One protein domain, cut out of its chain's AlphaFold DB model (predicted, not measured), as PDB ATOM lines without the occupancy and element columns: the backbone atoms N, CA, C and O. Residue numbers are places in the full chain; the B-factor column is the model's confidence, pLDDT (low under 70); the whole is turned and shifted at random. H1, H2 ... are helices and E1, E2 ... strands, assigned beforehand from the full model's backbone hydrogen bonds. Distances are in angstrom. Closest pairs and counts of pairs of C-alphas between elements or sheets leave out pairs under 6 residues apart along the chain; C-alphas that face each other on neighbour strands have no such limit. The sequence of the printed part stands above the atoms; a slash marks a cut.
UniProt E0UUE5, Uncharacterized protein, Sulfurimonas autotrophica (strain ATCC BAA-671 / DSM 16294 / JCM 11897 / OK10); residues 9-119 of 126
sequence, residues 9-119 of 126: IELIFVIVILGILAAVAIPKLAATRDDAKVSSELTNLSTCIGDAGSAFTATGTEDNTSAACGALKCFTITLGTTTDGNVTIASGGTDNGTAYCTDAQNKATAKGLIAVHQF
ATOM      1  N   ILE A   9       5.885  10.694 -30.591       91.94
ATOM      2  CA  ILE A   9       6.723  11.666 -31.301       91.94
ATOM      3  C   ILE A   9       8.182  11.635 -30.828       91.94
ATOM      4  O   ILE A   9       9.086  11.714 -31.658       91.94
ATOM      5  N   GLU A  10       8.430  11.438 -29.530       90.75
ATOM      6  CA  GLU A  10       9.791  11.273 -29.008       90.75
ATOM      7  C   GLU A  10      10.450  10.011 -29.575       90.75
ATOM      8  O   GLU A  10      11.621  10.038 -29.951       90.75
ATOM      9  N   LEU A  11       9.689   8.922 -29.729       91.31
ATOM     10  CA  LEU A  11      10.210   7.674 -30.299       91.31
ATOM     11  C   LEU A  11      10.584   7.843 -31.773       91.31
ATOM     12  O   LEU A  11      11.655   7.400 -32.188       91.31
ATOM     13  N   ILE A  12       9.758   8.553 -32.542       93.75
ATOM     14  CA  ILE A  12      10.038   8.852 -33.951       93.75
ATOM     15  C   ILE A  12      11.292   9.727 -34.093       93.75
ATOM     16  O   ILE A  12      12.128   9.475 -34.958       93.75
ATOM     17  N   PHE A  13      11.474  10.731 -33.234       94.44
ATOM     18  CA  PHE A  13      12.652  11.595 -33.316       94.44
ATOM     19  C   PHE A  13      13.954  10.831 -33.022       94.44
ATOM     20  O   PHE A  13      14.956  11.011 -33.717       94.44
ATOM     21  N   VAL A  14      13.922   9.906 -32.057       95.00
ATOM     22  CA  VAL A  14      15.074   9.057 -31.718       95.00
ATOM     23  C   VAL A  14      15.480   8.163 -32.891       95.00
ATOM     24  O   VAL A  14      16.662   8.115 -33.232       95.00
ATOM     25  N   ILE A  15      14.531   7.487 -33.547       95.31
ATOM     26  CA  ILE A  15      14.864   6.605 -34.681       95.31
ATOM     27  C   ILE A  15      15.401   7.388 -35.883       95.31
ATOM     28  O   ILE A  15      16.286   6.895 -36.577       95.31
ATOM     29  N   VAL A  16      14.923   8.618 -36.107       96.56
ATOM     30  CA  VAL A  16      15.422   9.483 -37.186       96.56
ATOM     31  C   VAL A  16      16.872   9.880 -36.920       96.56
ATOM     32  O   VAL A  16      17.715   9.741 -37.806       96.56
ATOM     33  N   ILE A  17      17.192  10.308 -35.695       96.38
ATOM     34  CA  ILE A  17      18.569  10.658 -35.325       96.38
ATOM     35  C   ILE A  17      19.489   9.439 -35.442       96.38
ATOM     36  O   ILE A  17      20.551   9.533 -36.058       96.38
ATOM     37  N   LEU A  18      19.083   8.285 -34.900       96.44
ATOM     38  CA  LEU A  18      19.866   7.051 -35.004       96.44
ATOM     39  C   LEU A  18      20.056   6.621 -36.463       96.44
ATOM     40  O   LEU A  18      21.141   6.166 -36.814       96.44
ATOM     41  N   GLY A  19      19.053   6.822 -37.324       96.75
ATOM     42  CA  GLY A  19      19.151   6.556 -38.759       96.75
ATOM     43  C   GLY A  19      20.224   7.401 -39.448       96.75
ATOM     44  O   GLY A  19      21.056   6.862 -40.177       96.75
ATOM     45  N   ILE A  20      20.263   8.710 -39.173       96.44
ATOM     46  CA  ILE A  20      21.268   9.624 -39.746       96.44
ATOM     47  C   ILE A  20      22.671   9.276 -39.236       96.44
ATOM     48  O   ILE A  20      23.614   9.180 -40.024       96.44
ATOM     49  N   LEU A  21      22.816   9.051 -37.927       96.31
ATOM     50  CA  LEU A  21      24.105   8.697 -37.331       96.31
ATOM     51  C   LEU A  21      24.624   7.358 -37.868       96.31
ATOM     52  O   LEU A  21      25.803   7.255 -38.199       96.31
ATOM     53  N   ALA A  22      23.753   6.356 -38.010       94.88
ATOM     54  CA  ALA A  22      24.120   5.052 -38.553       94.88
ATOM     55  C   ALA A  22      24.590   5.147 -40.012       94.88
ATOM     56  O   ALA A  22      25.608   4.545 -40.357       94.88
ATOM     57  N   ALA A  23      23.910   5.944 -40.844       95.50
ATOM     58  CA  ALA A  23      24.261   6.109 -42.254       95.50
ATOM     59  C   ALA A  23      25.696   6.626 -42.460       95.50
ATOM     60  O   ALA A  23      26.374   6.201 -43.393       95.50
ATOM     61  N   VAL A  24      26.184   7.505 -41.577       94.19
ATOM     62  CA  VAL A  24      27.553   8.047 -41.654       94.19
ATOM     63  C   VAL A  24      28.558   7.179 -40.889       94.19
ATOM     64  O   VAL A  24      29.691   6.992 -41.338       94.19
ATOM     65  N   ALA A  25      28.171   6.635 -39.734       94.00
ATOM     66  CA  ALA A  25      29.081   5.888 -38.871       94.00
ATOM     67  C   ALA A  25      29.458   4.514 -39.445       94.00
ATOM     68  O   ALA A  25      30.628   4.140 -39.384       94.00
ATOM     69  N   ILE A  26      28.507   3.773 -40.026       92.88
ATOM     70  CA  ILE A  26      28.739   2.417 -40.551       92.88
ATOM     71  C   ILE A  26      29.846   2.372 -41.622       92.88
ATOM     72  O   ILE A  26      30.789   1.596 -41.437       92.88
ATOM     73  N   PRO A  27      29.807   3.177 -42.707       92.38
ATOM     74  CA  PRO A  27      30.845   3.114 -43.735       92.38
ATOM     75  C   PRO A  27      32.218   3.524 -43.193       92.38
ATOM     76  O   PRO A  27      33.224   2.896 -43.517       92.38
ATOM     77  N   LYS A  28      32.267   4.528 -42.304       92.25
ATOM     78  CA  LYS A  28      33.521   4.976 -41.686       92.25
ATOM     79  C   LYS A  28      34.131   3.892 -40.795       92.25
ATOM     80  O   LYS A  28      35.327   3.629 -40.888       92.25
ATOM     81  N   LEU A  29      33.316   3.241 -39.965       92.81
ATOM     82  CA  LEU A  29      33.759   2.150 -39.095       92.81
ATOM     83  C   LEU A  29      34.227   0.933 -39.896       92.81
ATOM     84  O   LEU A  29      35.186   0.284 -39.485       92.81
ATOM     85  N   ALA A  30      33.591   0.622 -41.029       89.94
ATOM     86  CA  ALA A  30      34.037  -0.459 -41.905       89.94
ATOM     87  C   ALA A  30      35.457  -0.202 -42.432       89.94
ATOM     88  O   ALA A  30      36.332  -1.039 -42.220       89.94
ATOM     89  N   ALA A  31      35.709   0.985 -42.994       90.50
ATOM     90  CA  ALA A  31      37.032   1.359 -43.491       90.50
ATOM     91  C   ALA A  31      38.099   1.347 -42.380       90.50
ATOM     92  O   ALA A  31      39.147   0.730 -42.533       90.50
ATOM     93  N   THR A  32      37.803   1.936 -41.211       92.50
ATOM     94  CA  THR A  32      38.748   1.941 -40.077       92.50
ATOM     95  C   THR A  32      39.065   0.531 -39.568       92.50
ATOM     96  O   THR A  32      40.186   0.268 -39.136       92.50
ATOM     97  N   ARG A  33      38.102  -0.400 -39.615       92.94
ATOM     98  CA  ARG A  33      38.341  -1.802 -39.237       92.94
ATOM     99  C   ARG A  33      39.264  -2.507 -40.222       92.94
ATOM    100  O   ARG A  33      40.117  -3.272 -39.780       92.94
ATOM    101  N   ASP A  34      39.102  -2.263 -41.517       93.12
ATOM    102  CA  ASP A  34      39.968  -2.862 -42.533       93.12
ATOM    103  C   ASP A  34      41.392  -2.295 -42.442       93.12
ATOM    104  O   ASP A  34      42.347  -3.069 -42.393       93.12
ATOM    105  N   ASP A  35      41.542  -0.981 -42.254       93.44
ATOM    106  CA  ASP A  35      42.846  -0.353 -41.991       93.44
ATOM    107  C   ASP A  35      43.524  -0.924 -40.732       93.44
ATOM    108  O   ASP A  35      44.727  -1.204 -40.726       93.44
ATOM    109  N   ALA A  36      42.756  -1.150 -39.661       94.62
ATOM    110  CA  ALA A  36      43.266  -1.742 -38.425       94.62
ATOM    111  C   ALA A  36      43.740  -3.191 -38.621       94.62
ATOM    112  O   ALA A  36      44.774  -3.578 -38.065       94.62
ATOM    113  N   LYS A  37      43.031  -3.986 -39.435       94.94
ATOM    114  CA  LYS A  37      43.469  -5.341 -39.805       94.94
ATOM    115  C   LYS A  37      44.769  -5.296 -40.589       94.94
ATOM    116  O   LYS A  37      45.706  -5.996 -40.229       94.94
ATOM    117  N   VAL A  38      44.852  -4.431 -41.599       95.44
ATOM    118  CA  VAL A  38      46.058  -4.262 -42.419       95.44
ATOM    119  C   VAL A  38      47.263  -3.886 -41.553       95.44
ATOM    120  O   VAL A  38      48.331  -4.480 -41.685       95.44
ATOM    121  N   SER A  39      47.098  -2.935 -40.628       94.88
ATOM    122  CA  SER A  39      48.170  -2.531 -39.710       94.88
ATOM    123  C   SER A  39      48.592  -3.659 -38.764       94.88
ATOM    124  O   SER A  39      49.785  -3.826 -38.501       94.88
ATOM    125  N   SER A  40      47.628  -4.430 -38.255       94.94
ATOM    126  CA  SER A  40      47.889  -5.575 -37.374       94.94
ATOM    127  C   SER A  40      48.651  -6.674 -38.110       94.94
ATOM    128  O   SER A  40      49.679  -7.128 -37.621       94.94
ATOM    129  N   GLU A  41      48.209  -7.037 -39.316       95.19
ATOM    130  CA  GLU A  41      48.870  -8.028 -40.171       95.19
ATOM    131  C   GLU A  41      50.318  -7.632 -40.472       95.19
ATOM    132  O   GLU A  41      51.228  -8.441 -40.334       95.19
ATOM    133  N   LEU A  42      50.558  -6.366 -40.822       94.12
ATOM    134  CA  LEU A  42      51.897  -5.885 -41.153       94.12
ATOM    135  C   LEU A  42      52.829  -5.861 -39.932       94.12
ATOM    136  O   LEU A  42      54.018  -6.157 -40.051       94.12
ATOM    137  N   THR A  43      52.282  -5.530 -38.758       94.94
ATOM    138  CA  THR A  43      53.014  -5.570 -37.485       94.94
ATOM    139  C   THR A  43      53.365  -7.010 -37.128       94.94
ATOM    140  O   THR A  43      54.543  -7.318 -36.960       94.94
ATOM    141  N   ASN A  44      52.374  -7.907 -37.125       95.25
ATOM    142  CA  ASN A  44      52.565  -9.335 -36.875       95.25
ATOM    143  C   ASN A  44      53.574  -9.948 -37.848       95.25
ATOM    144  O   ASN A  44      54.389 -10.765 -37.436       95.25
ATOM    145  N   LEU A  45      53.570  -9.523 -39.116       94.19
ATOM    146  CA  LEU A  45      54.514 -10.007 -40.117       94.19
ATOM    147  C   LEU A  45      55.946  -9.610 -39.755       94.19
ATOM    148  O   LEU A  45      56.836 -10.453 -39.743       94.19
ATOM    149  N   SER A  46      56.165  -8.339 -39.408       92.88
ATOM    150  CA  SER A  46      57.486  -7.858 -38.989       92.88
ATOM    151  C   SER A  46      57.976  -8.520 -37.697       92.88
ATOM    152  O   SER A  46      59.146  -8.890 -37.606       92.88
ATOM    153  N   THR A  47      57.078  -8.734 -36.731       94.19
ATOM    154  CA  THR A  47      57.383  -9.455 -35.492       94.19
ATOM    155  C   THR A  47      57.713 -10.912 -35.784       94.19
ATOM    156  O   THR A  47      58.723 -11.399 -35.305       94.19
ATOM    157  N   CYS A  48      56.942 -11.579 -36.641       92.62
ATOM    158  CA  CYS A  48      57.194 -12.957 -37.039       92.62
ATOM    159  C   CYS A  48      58.570 -13.135 -37.703       92.62
ATOM    160  O   CYS A  48      59.287 -14.074 -37.375       92.62
ATOM    161  N   ILE A  49      58.969 -12.223 -38.599       90.25
ATOM    162  CA  ILE A  49      60.312 -12.228 -39.208       90.25
ATOM    163  C   ILE A  49      61.387 -12.095 -38.121       90.25
ATOM    164  O   ILE A  49      62.356 -12.851 -38.117       90.25
ATOM    165  N   GLY A  50      61.217 -11.153 -37.189       90.56
ATOM    166  CA  GLY A  50      62.149 -10.957 -36.078       90.56
ATOM    167  C   GLY A  50      62.244 -12.178 -35.159       90.56
ATOM    168  O   GLY A  50      63.346 -12.617 -34.831       90.56
ATOM    169  N   ASP A  51      61.100 -12.762 -34.805       90.38
ATOM    170  CA  ASP A  51      61.013 -13.958 -33.972       90.38
ATOM    171  C   ASP A  51      61.701 -15.141 -34.658       90.38
ATOM    172  O   ASP A  51      62.522 -15.808 -34.032       90.38
ATOM    173  N   ALA A  52      61.446 -15.354 -35.951       88.88
ATOM    174  CA  ALA A  52      62.078 -16.415 -36.727       88.88
ATOM    175  C   ALA A  52      63.609 -16.263 -36.784       88.88
ATOM    176  O   ALA A  52      64.336 -17.242 -36.602       88.88
ATOM    177  N   GLY A  53      64.117 -15.037 -36.959       87.56
ATOM    178  CA  GLY A  53      65.556 -14.762 -36.900       87.56
ATOM    179  C   GLY A  53      66.158 -14.977 -35.508       87.56
ATOM    180  O   GLY A  53      67.270 -15.501 -35.372       87.56
ATOM    181  N   SER A  54      65.415 -14.624 -34.456       88.00
ATOM    182  CA  SER A  54      65.836 -14.840 -33.068       88.00
ATOM    183  C   SER A  54      65.876 -16.327 -32.700       88.00
ATOM    184  O   SER A  54      66.852 -16.778 -32.097       88.00
ATOM    185  N   ALA A  55      64.880 -17.101 -33.142       87.56
ATOM    186  CA  ALA A  55      64.819 -18.545 -32.970       87.56
ATOM    187  C   ALA A  55      65.996 -19.215 -33.683       87.56
ATOM    188  O   ALA A  55      66.744 -19.962 -33.054       87.56
ATOM    189  N   PHE A  56      66.256 -18.841 -34.941       86.06
ATOM    190  CA  PHE A  56      67.399 -19.358 -35.688       86.06
ATOM    191  C   PHE A  56      68.738 -19.052 -35.004       86.06
ATOM    192  O   PHE A  56      69.608 -19.915 -34.939       86.06
ATOM    193  N   THR A  57      68.907 -17.863 -34.426       85.25
ATOM    194  CA  THR A  57      70.142 -17.516 -33.699       85.25
ATOM    195  C   THR A  57      70.295 -18.312 -32.396       85.25
ATOM    196  O   THR A  57      71.413 -18.647 -32.006       85.25
ATOM    197  N   ALA A  58      69.189 -18.628 -31.718       86.50
ATOM    198  CA  ALA A  58      69.200 -19.327 -30.435       86.50
ATOM    199  C   ALA A  58      69.365 -20.850 -30.570       86.50
ATOM    200  O   ALA A  58      70.077 -21.464 -29.776       86.50
ATOM    201  N   THR A  59      68.706 -21.466 -31.553       84.69
ATOM    202  CA  THR A  59      68.645 -22.930 -31.701       84.69
ATOM    203  C   THR A  59      69.339 -23.441 -32.961       84.69
ATOM    204  O   THR A  59      69.591 -24.639 -33.081       84.69
ATOM    205  N   GLY A  60      69.653 -22.557 -33.911       81.12
ATOM    206  CA  GLY A  60      70.145 -22.930 -35.235       81.12
ATOM    207  C   GLY A  60      69.072 -23.526 -36.146       81.12
ATOM    208  O   GLY A  60      69.426 -24.058 -37.191       81.12
ATOM    209  N   THR A  61      67.794 -23.485 -35.756       81.62
ATOM    210  CA  THR A  61      66.672 -24.045 -36.523       81.62
ATOM    211  C   THR A  61      65.699 -22.948 -36.917       81.62
ATOM    212  O   THR A  61      65.416 -22.051 -36.127       81.62
ATOM    213  N   GLU A  62      65.158 -23.025 -38.125       82.75
ATOM    214  CA  GLU A  62      64.100 -22.126 -38.558       82.75
ATOM    215  C   GLU A  62      62.797 -22.454 -37.828       82.75
ATOM    216  O   GLU A  62      62.404 -23.617 -37.726       82.75
ATOM    217  N   ASP A  63      62.118 -21.422 -37.332       83.81
ATOM    218  CA  ASP A  63      60.850 -21.565 -36.630       83.81
ATOM    219  C   ASP A  63      59.849 -20.523 -37.134       83.81
ATOM    220  O   ASP A  63      60.187 -19.371 -37.413       83.81
ATOM    221  N   ASN A  64      58.599 -20.952 -37.279       85.38
ATOM    222  CA  ASN A  64      57.467 -20.098 -37.615       85.38
ATOM    223  C   ASN A  64      56.262 -20.325 -36.695       85.38
ATOM    224  O   ASN A  64      55.133 -19.980 -37.031       85.38
ATOM    225  N   THR A  65      56.482 -20.947 -35.541       87.19
ATOM    226  CA  THR A  65      55.425 -21.299 -34.587       87.19
ATOM    227  C   THR A  65      55.124 -20.185 -33.585       87.19
ATOM    228  O   THR A  65      54.241 -20.337 -32.738       87.19
ATOM    229  N   SER A  66      55.790 -19.033 -33.705       89.38
ATOM    230  CA  SER A  66      55.517 -17.849 -32.892       89.38
ATOM    231  C   SER A  66      54.058 -17.402 -33.010       89.38
ATOM    232  O   SER A  66      53.444 -17.468 -34.078       89.38
ATOM    233  N   ALA A  67      53.509 -16.857 -31.922       91.81
ATOM    234  CA  ALA A  67      52.133 -16.359 -31.900       91.81
ATOM    235  C   ALA A  67      51.875 -15.294 -32.985       91.81
ATOM    236  O   ALA A  67      50.805 -15.282 -33.591       91.81
ATOM    237  N   ALA A  68      52.871 -14.445 -33.272       91.75
ATOM    238  CA  ALA A  68      52.800 -13.449 -34.339       91.75
ATOM    239  C   ALA A  68      52.662 -14.092 -35.728       91.75
ATOM    240  O   ALA A  68      51.844 -13.650 -36.529       91.75
ATOM    241  N   CYS A  69      53.402 -15.171 -35.990       90.25
ATOM    242  CA  CYS A  69      53.336 -15.914 -37.244       90.25
ATOM    243  C   CYS A  69      51.986 -16.624 -37.428       90.25
ATOM    244  O   CYS A  69      51.377 -16.542 -38.492       90.25
ATOM    245  N   GLY A  70      51.466 -17.258 -36.369       90.50
ATOM    246  CA  GLY A  70      50.159 -17.929 -36.396       90.50
ATOM    247  C   GLY A  70      48.957 -16.975 -36.493       90.50
ATOM    248  O   GLY A  70      47.863 -17.378 -36.908       90.50
ATOM    249  N   ALA A  71      49.147 -15.705 -36.125       92.00
ATOM    250  CA  ALA A  71      48.118 -14.676 -36.232       92.00
ATOM    251  C   ALA A  71      47.888 -14.201 -37.675       92.00
ATOM    252  O   ALA A  71      46.799 -13.703 -37.954       92.00
ATOM    253  N   LEU A  72      48.857 -14.394 -38.578       93.56
ATOM    254  CA  LEU A  72      48.778 -13.930 -39.964       93.56
ATOM    255  C   LEU A  72      47.663 -14.636 -40.737       93.56
ATOM    256  O   LEU A  72      47.465 -15.851 -40.635       93.56
ATOM    257  N   LYS A  73      46.935 -13.858 -41.539       94.31
ATOM    258  CA  LYS A  73      45.840 -14.325 -42.404       94.31
ATOM    259  C   LYS A  73      46.065 -13.999 -43.872       94.31
ATOM    260  O   LYS A  73      45.498 -14.686 -44.719       94.31
ATOM    261  N   CYS A  74      46.908 -13.009 -44.160       95.38
ATOM    262  CA  CYS A  74      47.170 -12.509 -45.510       95.38
ATOM    263  C   CYS A  74      48.516 -12.943 -46.104       95.38
ATOM    264  O   CYS A  74      48.858 -12.529 -47.218       95.38
ATOM    265  N   PHE A  75      49.272 -13.777 -45.389       94.50
ATOM    266  CA  PHE A  75      50.585 -14.250 -45.810       94.50
ATOM    267  C   PHE A  75      50.727 -15.747 -45.554       94.50
ATOM    268  O   PHE A  75      50.189 -16.278 -44.583       94.50
ATOM    269  N   THR A  76      51.473 -16.426 -46.420       92.69
ATOM    270  CA  THR A  76      51.995 -17.767 -46.146       92.69
ATOM    271  C   THR A  76      53.463 -17.667 -45.823       92.69
ATOM    272  O   THR A  76      54.201 -16.954 -46.510       92.69
ATOM    273  N   ILE A  77      53.880 -18.434 -44.826       91.31
ATOM    274  CA  ILE A  77      55.279 -18.527 -44.466       91.31
ATOM    275  C   ILE A  77      55.751 -19.947 -44.700       91.31
ATOM    276  O   ILE A  77      55.124 -20.914 -44.271       91.31
ATOM    277  N   THR A  78      56.844 -20.060 -45.437       89.56
ATOM    278  CA  THR A  78      57.461 -21.332 -45.778       89.56
ATOM    279  C   THR A  78      58.873 -21.333 -45.228       89.56
ATOM    280  O   THR A  78      59.680 -20.457 -45.546       89.56
ATOM    281  N   LEU A  79      59.151 -22.313 -44.376       86.25
ATOM    282  CA  LEU A  79      60.496 -22.581 -43.891       86.25
ATOM    283  C   LEU A  79      61.291 -23.298 -44.991       86.25
ATOM    284  O   LEU A  79      60.720 -24.078 -45.758       86.25
ATOM    285  N   GLY A  80      62.590 -23.013 -45.085       73.50
ATOM    286  CA  GLY A  80      63.504 -23.758 -45.951       73.50
ATOM    287  C   GLY A  80      63.551 -25.251 -45.609       73.50
ATOM    288  O   GLY A  80      63.061 -25.691 -44.569       73.50
ATOM    289  N   THR A  81      64.131 -26.057 -46.501       65.25
ATOM    290  CA  THR A  81      64.076 -27.518 -46.369       65.25
ATOM    291  C   THR A  81      64.991 -28.101 -45.299       65.25
ATOM    292  O   THR A  81      64.702 -29.220 -44.904       65.25
ATOM    293  N   THR A  82      66.011 -27.398 -44.787       57.53
ATOM    294  CA  THR A  82      66.782 -27.801 -43.587       57.53
ATOM    295  C   THR A  82      67.891 -26.788 -43.255       57.53
ATOM    296  O   THR A  82      68.895 -26.770 -43.955       57.53
ATOM    297  N   THR A  83      67.824 -26.077 -42.119       65.25
ATOM    298  CA  THR A  83      68.963 -25.346 -41.491       65.25
ATOM    299  C   THR A  83      69.682 -24.305 -42.372       65.25
ATOM    300  O   THR A  83      70.828 -23.938 -42.097       65.25
ATOM    301  N   ASP A  84      69.036 -23.823 -43.427       70.62
ATOM    302  CA  ASP A  84      69.570 -22.793 -44.321       70.62
ATOM    303  C   ASP A  84      69.407 -21.388 -43.717       70.62
ATOM    304  O   ASP A  84      70.030 -20.429 -44.171       70.62
ATOM    305  N   GLY A  85      68.564 -21.257 -42.686       76.19
ATOM    306  CA  GLY A  85      68.237 -19.978 -42.059       76.19
ATOM    307  C   GLY A  85      67.320 -19.116 -42.918       76.19
ATOM    308  O   GLY A  85      67.262 -17.906 -42.713       76.19
ATOM    309  N   ASN A  86      66.620 -19.723 -43.878       84.25
ATOM    310  CA  ASN A  86      65.757 -19.025 -44.823       84.25
ATOM    311  C   ASN A  86      64.283 -19.169 -44.442       84.25
ATOM    312  O   ASN A  86      63.762 -20.277 -44.284       84.25
ATOM    313  N   VAL A  87      63.592 -18.034 -44.389       88.62
ATOM    314  CA  VAL A  87      62.141 -17.945 -44.225       88.62
ATOM    315  C   VAL A  87      61.567 -17.203 -45.418       88.62
ATOM    316  O   VAL A  87      61.874 -16.038 -45.653       88.62
ATOM    317  N   THR A  88      60.721 -17.879 -46.189       90.25
ATOM    318  CA  THR A  88      60.075 -17.286 -47.361       90.25
ATOM    319  C   THR A  88      58.699 -16.778 -46.980       90.25
ATOM    320  O   THR A  88      57.847 -17.553 -46.545       90.25
ATOM    321  N   ILE A  89      58.473 -15.483 -47.179       92.31
ATOM    322  CA  ILE A  89      57.155 -14.871 -47.048       92.31
ATOM    323  C   ILE A  89      56.577 -14.679 -48.440       92.31
ATOM    324  O   ILE A  89      57.175 -14.018 -49.288       92.31
ATOM    325  N   ALA A  90      55.384 -15.225 -48.647       92.50
ATOM    326  CA  ALA A  90      54.613 -15.048 -49.866       92.50
ATOM    327  C   ALA A  90      53.225 -14.478 -49.550       92.50
ATOM    328  O   ALA A  90      52.666 -14.692 -48.470       92.50
ATOM    329  N   SER A  91      52.654 -13.759 -50.516       92.19
ATOM    330  CA  SER A  91      51.230 -13.417 -50.511       92.19
ATOM    331  C   SER A  91      50.401 -14.700 -50.487       92.19
ATOM    332  O   SER A  91      50.584 -15.568 -51.342       92.19
ATOM    333  N   GLY A  92      49.484 -14.827 -49.534       90.50
ATOM    334  CA  GLY A  92      48.691 -16.040 -49.376       90.50
ATOM    335  C   GLY A  92      47.884 -16.019 -48.086       90.50
ATOM    336  O   GLY A  92      47.456 -14.962 -47.648       90.50
ATOM    337  N   GLY A  93      47.656 -17.173 -47.471       89.25
ATOM    338  CA  GLY A  93      46.987 -17.274 -46.175       89.25
ATOM    339  C   GLY A  93      45.489 -17.553 -46.280       89.25
ATOM    340  O   GLY A  93      44.948 -17.795 -47.359       89.25
ATOM    341  N   THR A  94      44.830 -17.595 -45.124       91.00
ATOM    342  CA  THR A  94      43.444 -18.070 -44.983       91.00
ATOM    343  C   THR A  94      42.420 -17.110 -45.583       91.00
ATOM    344  O   THR A  94      41.396 -17.564 -46.087       91.00
ATOM    345  N   ASP A  95      42.727 -15.812 -45.597       92.94
ATOM    346  CA  ASP A  95      41.832 -14.757 -46.088       92.94
ATOM    347  C   ASP A  95      42.298 -14.187 -47.440       92.94
ATOM    348  O   ASP A  95      41.938 -13.069 -47.835       92.94
ATOM    349  N   ASN A  96      43.126 -14.946 -48.164       91.31
ATOM    350  CA  ASN A  96      43.654 -14.524 -49.452       91.31
ATOM    351  C   ASN A  96      42.521 -14.208 -50.450       91.31
ATOM    352  O   ASN A  96      41.530 -14.931 -50.541       91.31
ATOM    353  N   GLY A  97      42.671 -13.117 -51.206       87.56
ATOM    354  CA  GLY A  97      41.655 -12.626 -52.146       87.56
ATOM    355  C   GLY A  97      40.610 -11.678 -51.545       87.56
ATOM    356  O   GLY A  97      39.812 -11.101 -52.281       87.56
ATOM    357  N   THR A  98      40.620 -11.446 -50.229       92.88
ATOM    358  CA  THR A  98      39.853 -10.341 -49.634       92.88
ATOM    359  C   THR A  98      40.480  -8.981 -49.975       92.88
ATOM    360  O   THR A  98      41.691  -8.862 -50.194       92.88
ATOM    361  N   ALA A  99      39.660  -7.922 -49.995       92.75
ATOM    362  CA  ALA A  99      40.131  -6.565 -50.291       92.75
ATOM    363  C   ALA A  99      41.203  -6.092 -49.292       92.75
ATOM    364  O   ALA A  99      42.218  -5.526 -49.695       92.75
ATOM    365  N   TYR A 100      41.017  -6.394 -48.001       94.12
ATOM    366  CA  TYR A 100      41.971  -6.008 -46.963       94.12
ATOM    367  C   TYR A 100      43.299  -6.780 -47.077       94.12
ATOM    368  O   TYR A 100      44.356  -6.174 -46.921       94.12
ATOM    369  N   CYS A 101      43.284  -8.081 -47.413       95.19
ATOM    370  CA  CYS A 101      44.534  -8.817 -47.631       95.19
ATOM    371  C   CYS A 101      45.281  -8.339 -48.872       95.19
ATOM    372  O   CYS A 101      46.505  -8.269 -48.844       95.19
ATOM    373  N   THR A 102      44.567  -7.949 -49.928       95.06
ATOM    374  CA  THR A 102      45.197  -7.362 -51.119       95.06
ATOM    375  C   THR A 102      45.932  -6.062 -50.764       95.06
ATOM    376  O   THR A 102      47.080  -5.871 -51.160       95.06
ATOM    377  N   ASP A 103      45.320  -5.187 -49.957       94.88
ATOM    378  CA  ASP A 103      45.973  -3.962 -49.472       94.88
ATOM    379  C   ASP A 103      47.165  -4.258 -48.542       94.88
ATOM    380  O   ASP A 103      48.245  -3.682 -48.706       94.88
ATOM    381  N   ALA A 104      47.018  -5.210 -47.612       95.62
ATOM    382  CA  ALA A 104      48.105  -5.632 -46.728       95.62
ATOM    383  C   ALA A 104      49.304  -6.185 -47.509       95.62
ATOM    384  O   ALA A 104      50.446  -5.815 -47.227       95.62
ATOM    385  N   GLN A 105      49.054  -7.020 -48.519       94.56
ATOM    386  CA  GLN A 105      50.083  -7.586 -49.386       94.56
ATOM    387  C   GLN A 105      50.763  -6.504 -50.228       94.56
ATOM    388  O   GLN A 105      51.989  -6.468 -50.281       94.56
ATOM    389  N   ASN A 106      50.015  -5.563 -50.809       94.38
ATOM    390  CA  ASN A 106      50.597  -4.443 -51.555       94.38
ATOM    391  C   ASN A 106      51.514  -3.580 -50.674       94.38
ATOM    392  O   ASN A 106      52.632  -3.244 -51.072       94.38
ATOM    393  N   LYS A 107      51.080  -3.269 -49.446       94.75
ATOM    394  CA  LYS A 107      51.890  -2.530 -48.465       94.75
ATOM    395  C   LYS A 107      53.112  -3.328 -48.004       94.75
ATOM    396  O   LYS A 107      54.178  -2.742 -47.826       94.75
ATOM    397  N   ALA A 108      52.988  -4.642 -47.830       94.12
ATOM    398  CA  ALA A 108      54.108  -5.517 -47.488       94.12
ATOM    399  C   ALA A 108      55.135  -5.609 -48.626       94.12
ATOM    400  O   ALA A 108      56.333  -5.499 -48.366       94.12
ATOM    401  N   THR A 109      54.684  -5.718 -49.877       94.06
ATOM    402  CA  THR A 109      55.535  -5.685 -51.077       94.06
ATOM    403  C   THR A 109      56.281  -4.361 -51.187       94.06
ATOM    404  O   THR A 109      57.492  -4.359 -51.382       94.06
ATOM    405  N   ALA A 110      55.601  -3.229 -50.975       92.56
ATOM    406  CA  ALA A 110      56.239  -1.911 -50.982       92.56
ATOM    407  C   ALA A 110      57.314  -1.753 -49.890       92.56
ATOM    408  O   ALA A 110      58.253  -0.977 -50.053       92.56
ATOM    409  N   LYS A 111      57.194  -2.501 -48.785       89.50
ATOM    410  CA  LYS A 111      58.192  -2.564 -47.706       89.50
ATOM    411  C   LYS A 111      59.244  -3.665 -47.893       89.50
ATOM    412  O   LYS A 111      60.085  -3.827 -47.015       89.50
ATOM    413  N   GLY A 112      59.191  -4.435 -48.982       89.88
ATOM    414  CA  GLY A 112      60.102  -5.559 -49.220       89.88
ATOM    415  C   GLY A 112      59.942  -6.719 -48.230       89.88
ATOM    416  O   GLY A 112      60.868  -7.501 -48.050       89.88
ATOM    417  N   LEU A 113      58.788  -6.831 -47.561       90.31
ATOM    418  CA  LEU A 113      58.533  -7.881 -46.567       90.31
ATOM    419  C   LEU A 113      58.140  -9.215 -47.214       90.31
ATOM    420  O   LEU A 113      58.388 -10.265 -46.626       90.31
ATOM    421  N   ILE A 114      57.553  -9.181 -48.415       91.62
ATOM    422  CA  ILE A 114      57.277 -10.378 -49.221       91.62
ATOM    423  C   ILE A 114      58.558 -10.752 -49.968       91.62
ATOM    424  O   ILE A 114      58.788 -10.330 -51.100       91.62
ATOM    425  N   ALA A 115      59.426 -11.477 -49.276       89.56
ATOM    426  CA  ALA A 115      60.729 -11.889 -49.762       89.56
ATOM    427  C   ALA A 115      61.197 -13.148 -49.024       89.56
ATOM    428  O   ALA A 115      60.583 -13.596 -48.049       89.56
ATOM    429  N   VAL A 116      62.314 -13.702 -49.489       88.25
ATOM    430  CA  VAL A 116      63.096 -14.653 -48.701       88.25
ATOM    431  C   VAL A 116      63.937 -13.851 -47.714       88.25
ATOM    432  O   VAL A 116      64.780 -13.052 -48.118       88.25
ATOM    433  N   HIS A 117      63.697 -14.061 -46.424       87.44
ATOM    434  CA  HIS A 117      64.495 -13.510 -45.336       87.44
ATOM    435  C   HIS A 117      65.514 -14.556 -44.910       87.44
ATOM    436  O   HIS A 117      65.145 -15.644 -44.471       87.44
ATOM    437  N   GLN A 118      66.786 -14.223 -45.079       86.44
ATOM    438  CA  GLN A 118      67.908 -15.089 -44.747       86.44
ATOM    439  C   GLN A 118      68.565 -14.594 -43.456       86.44
ATOM    440  O   GLN A 118      69.078 -13.477 -43.402       86.44
ATOM    441  N   PHE A 119      68.550 -15.429 -42.420       79.75
ATOM    442  CA  PHE A 119      69.116 -15.142 -41.097       79.75
ATOM    443  C   PHE A 119      70.476 -15.818 -40.866       79.75
ATOM    444  O   PHE A 119      71.189 -15.455 -39.933       79.75
TER     445      PHE A 119
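This is residues 9 to 119 of the 126 residues of an uncharacterized protein of Sulfurimonas autotrophica (strain ATCC BAA-671 / DSM 16294 / JCM 11897 / OK10) (UniProt E0UUE5). A small three-stranded sheet is covered by the later part of one very long helix, H1, whose residues 9 to 30 stick out as a free arm and make the length of the whole. H3 packs on H1 and on the sheet, and short H2 packs on H1. The printed part has 111 residues, with H1, H2, E1, E2, H3 and E3 along the chain, and is mostly helix. The antiparallel sheet runs E1, E2, E3. The whole is only just extended, close to loose, with a radius of gyration of the C-alphas of 20.0 A and spans of 73 by 23 by 20 A.

The strands are E1, residues 75 to 79, 13.1 A; E2, residues 86 to 91, 16.6 A; and E3, residues 116 to 118, ending at C-alpha 118 (67.908, -15.089, -44.747). H1, residues 9 to 59, measures 70.9 A from C-alpha 9 (6.723, 11.666, -31.301). It has a kink of 34 degrees near residue 25. H2 is residues 67 to 71 and H3 residues 99 to 110, 16.8 A.

E1 and E2 form a hairpin, with N 76 and O 90 2.9 A apart, within hydrogen-bond range. E2 and E3 are antiparallel, with N 117 and O 87 at 2.8 A. H1 and H3 form two layers with the sheet, helices on one face of it. H1 is over E2, along the strands, at a height over the sheet of 12.2 A. H1 touches H3 with residues 34 to 42 alone, C-alphas 38 and 104 closest at 5.0 A, a steep tilt of 40 degrees, the same way. H1 touches H2 with residues 41 to 48 alone, C-alphas 44 and 68 closest at 4.8 A. Every O i to N i+4 pair is within range in H2 and H3, and 45 of 47 in H1.

Without residues 9 to 30, the body spans 42 by 21 by 18 A. The printed part has no cut and no long link. Residues 81 to 83 have pLDDT under 70.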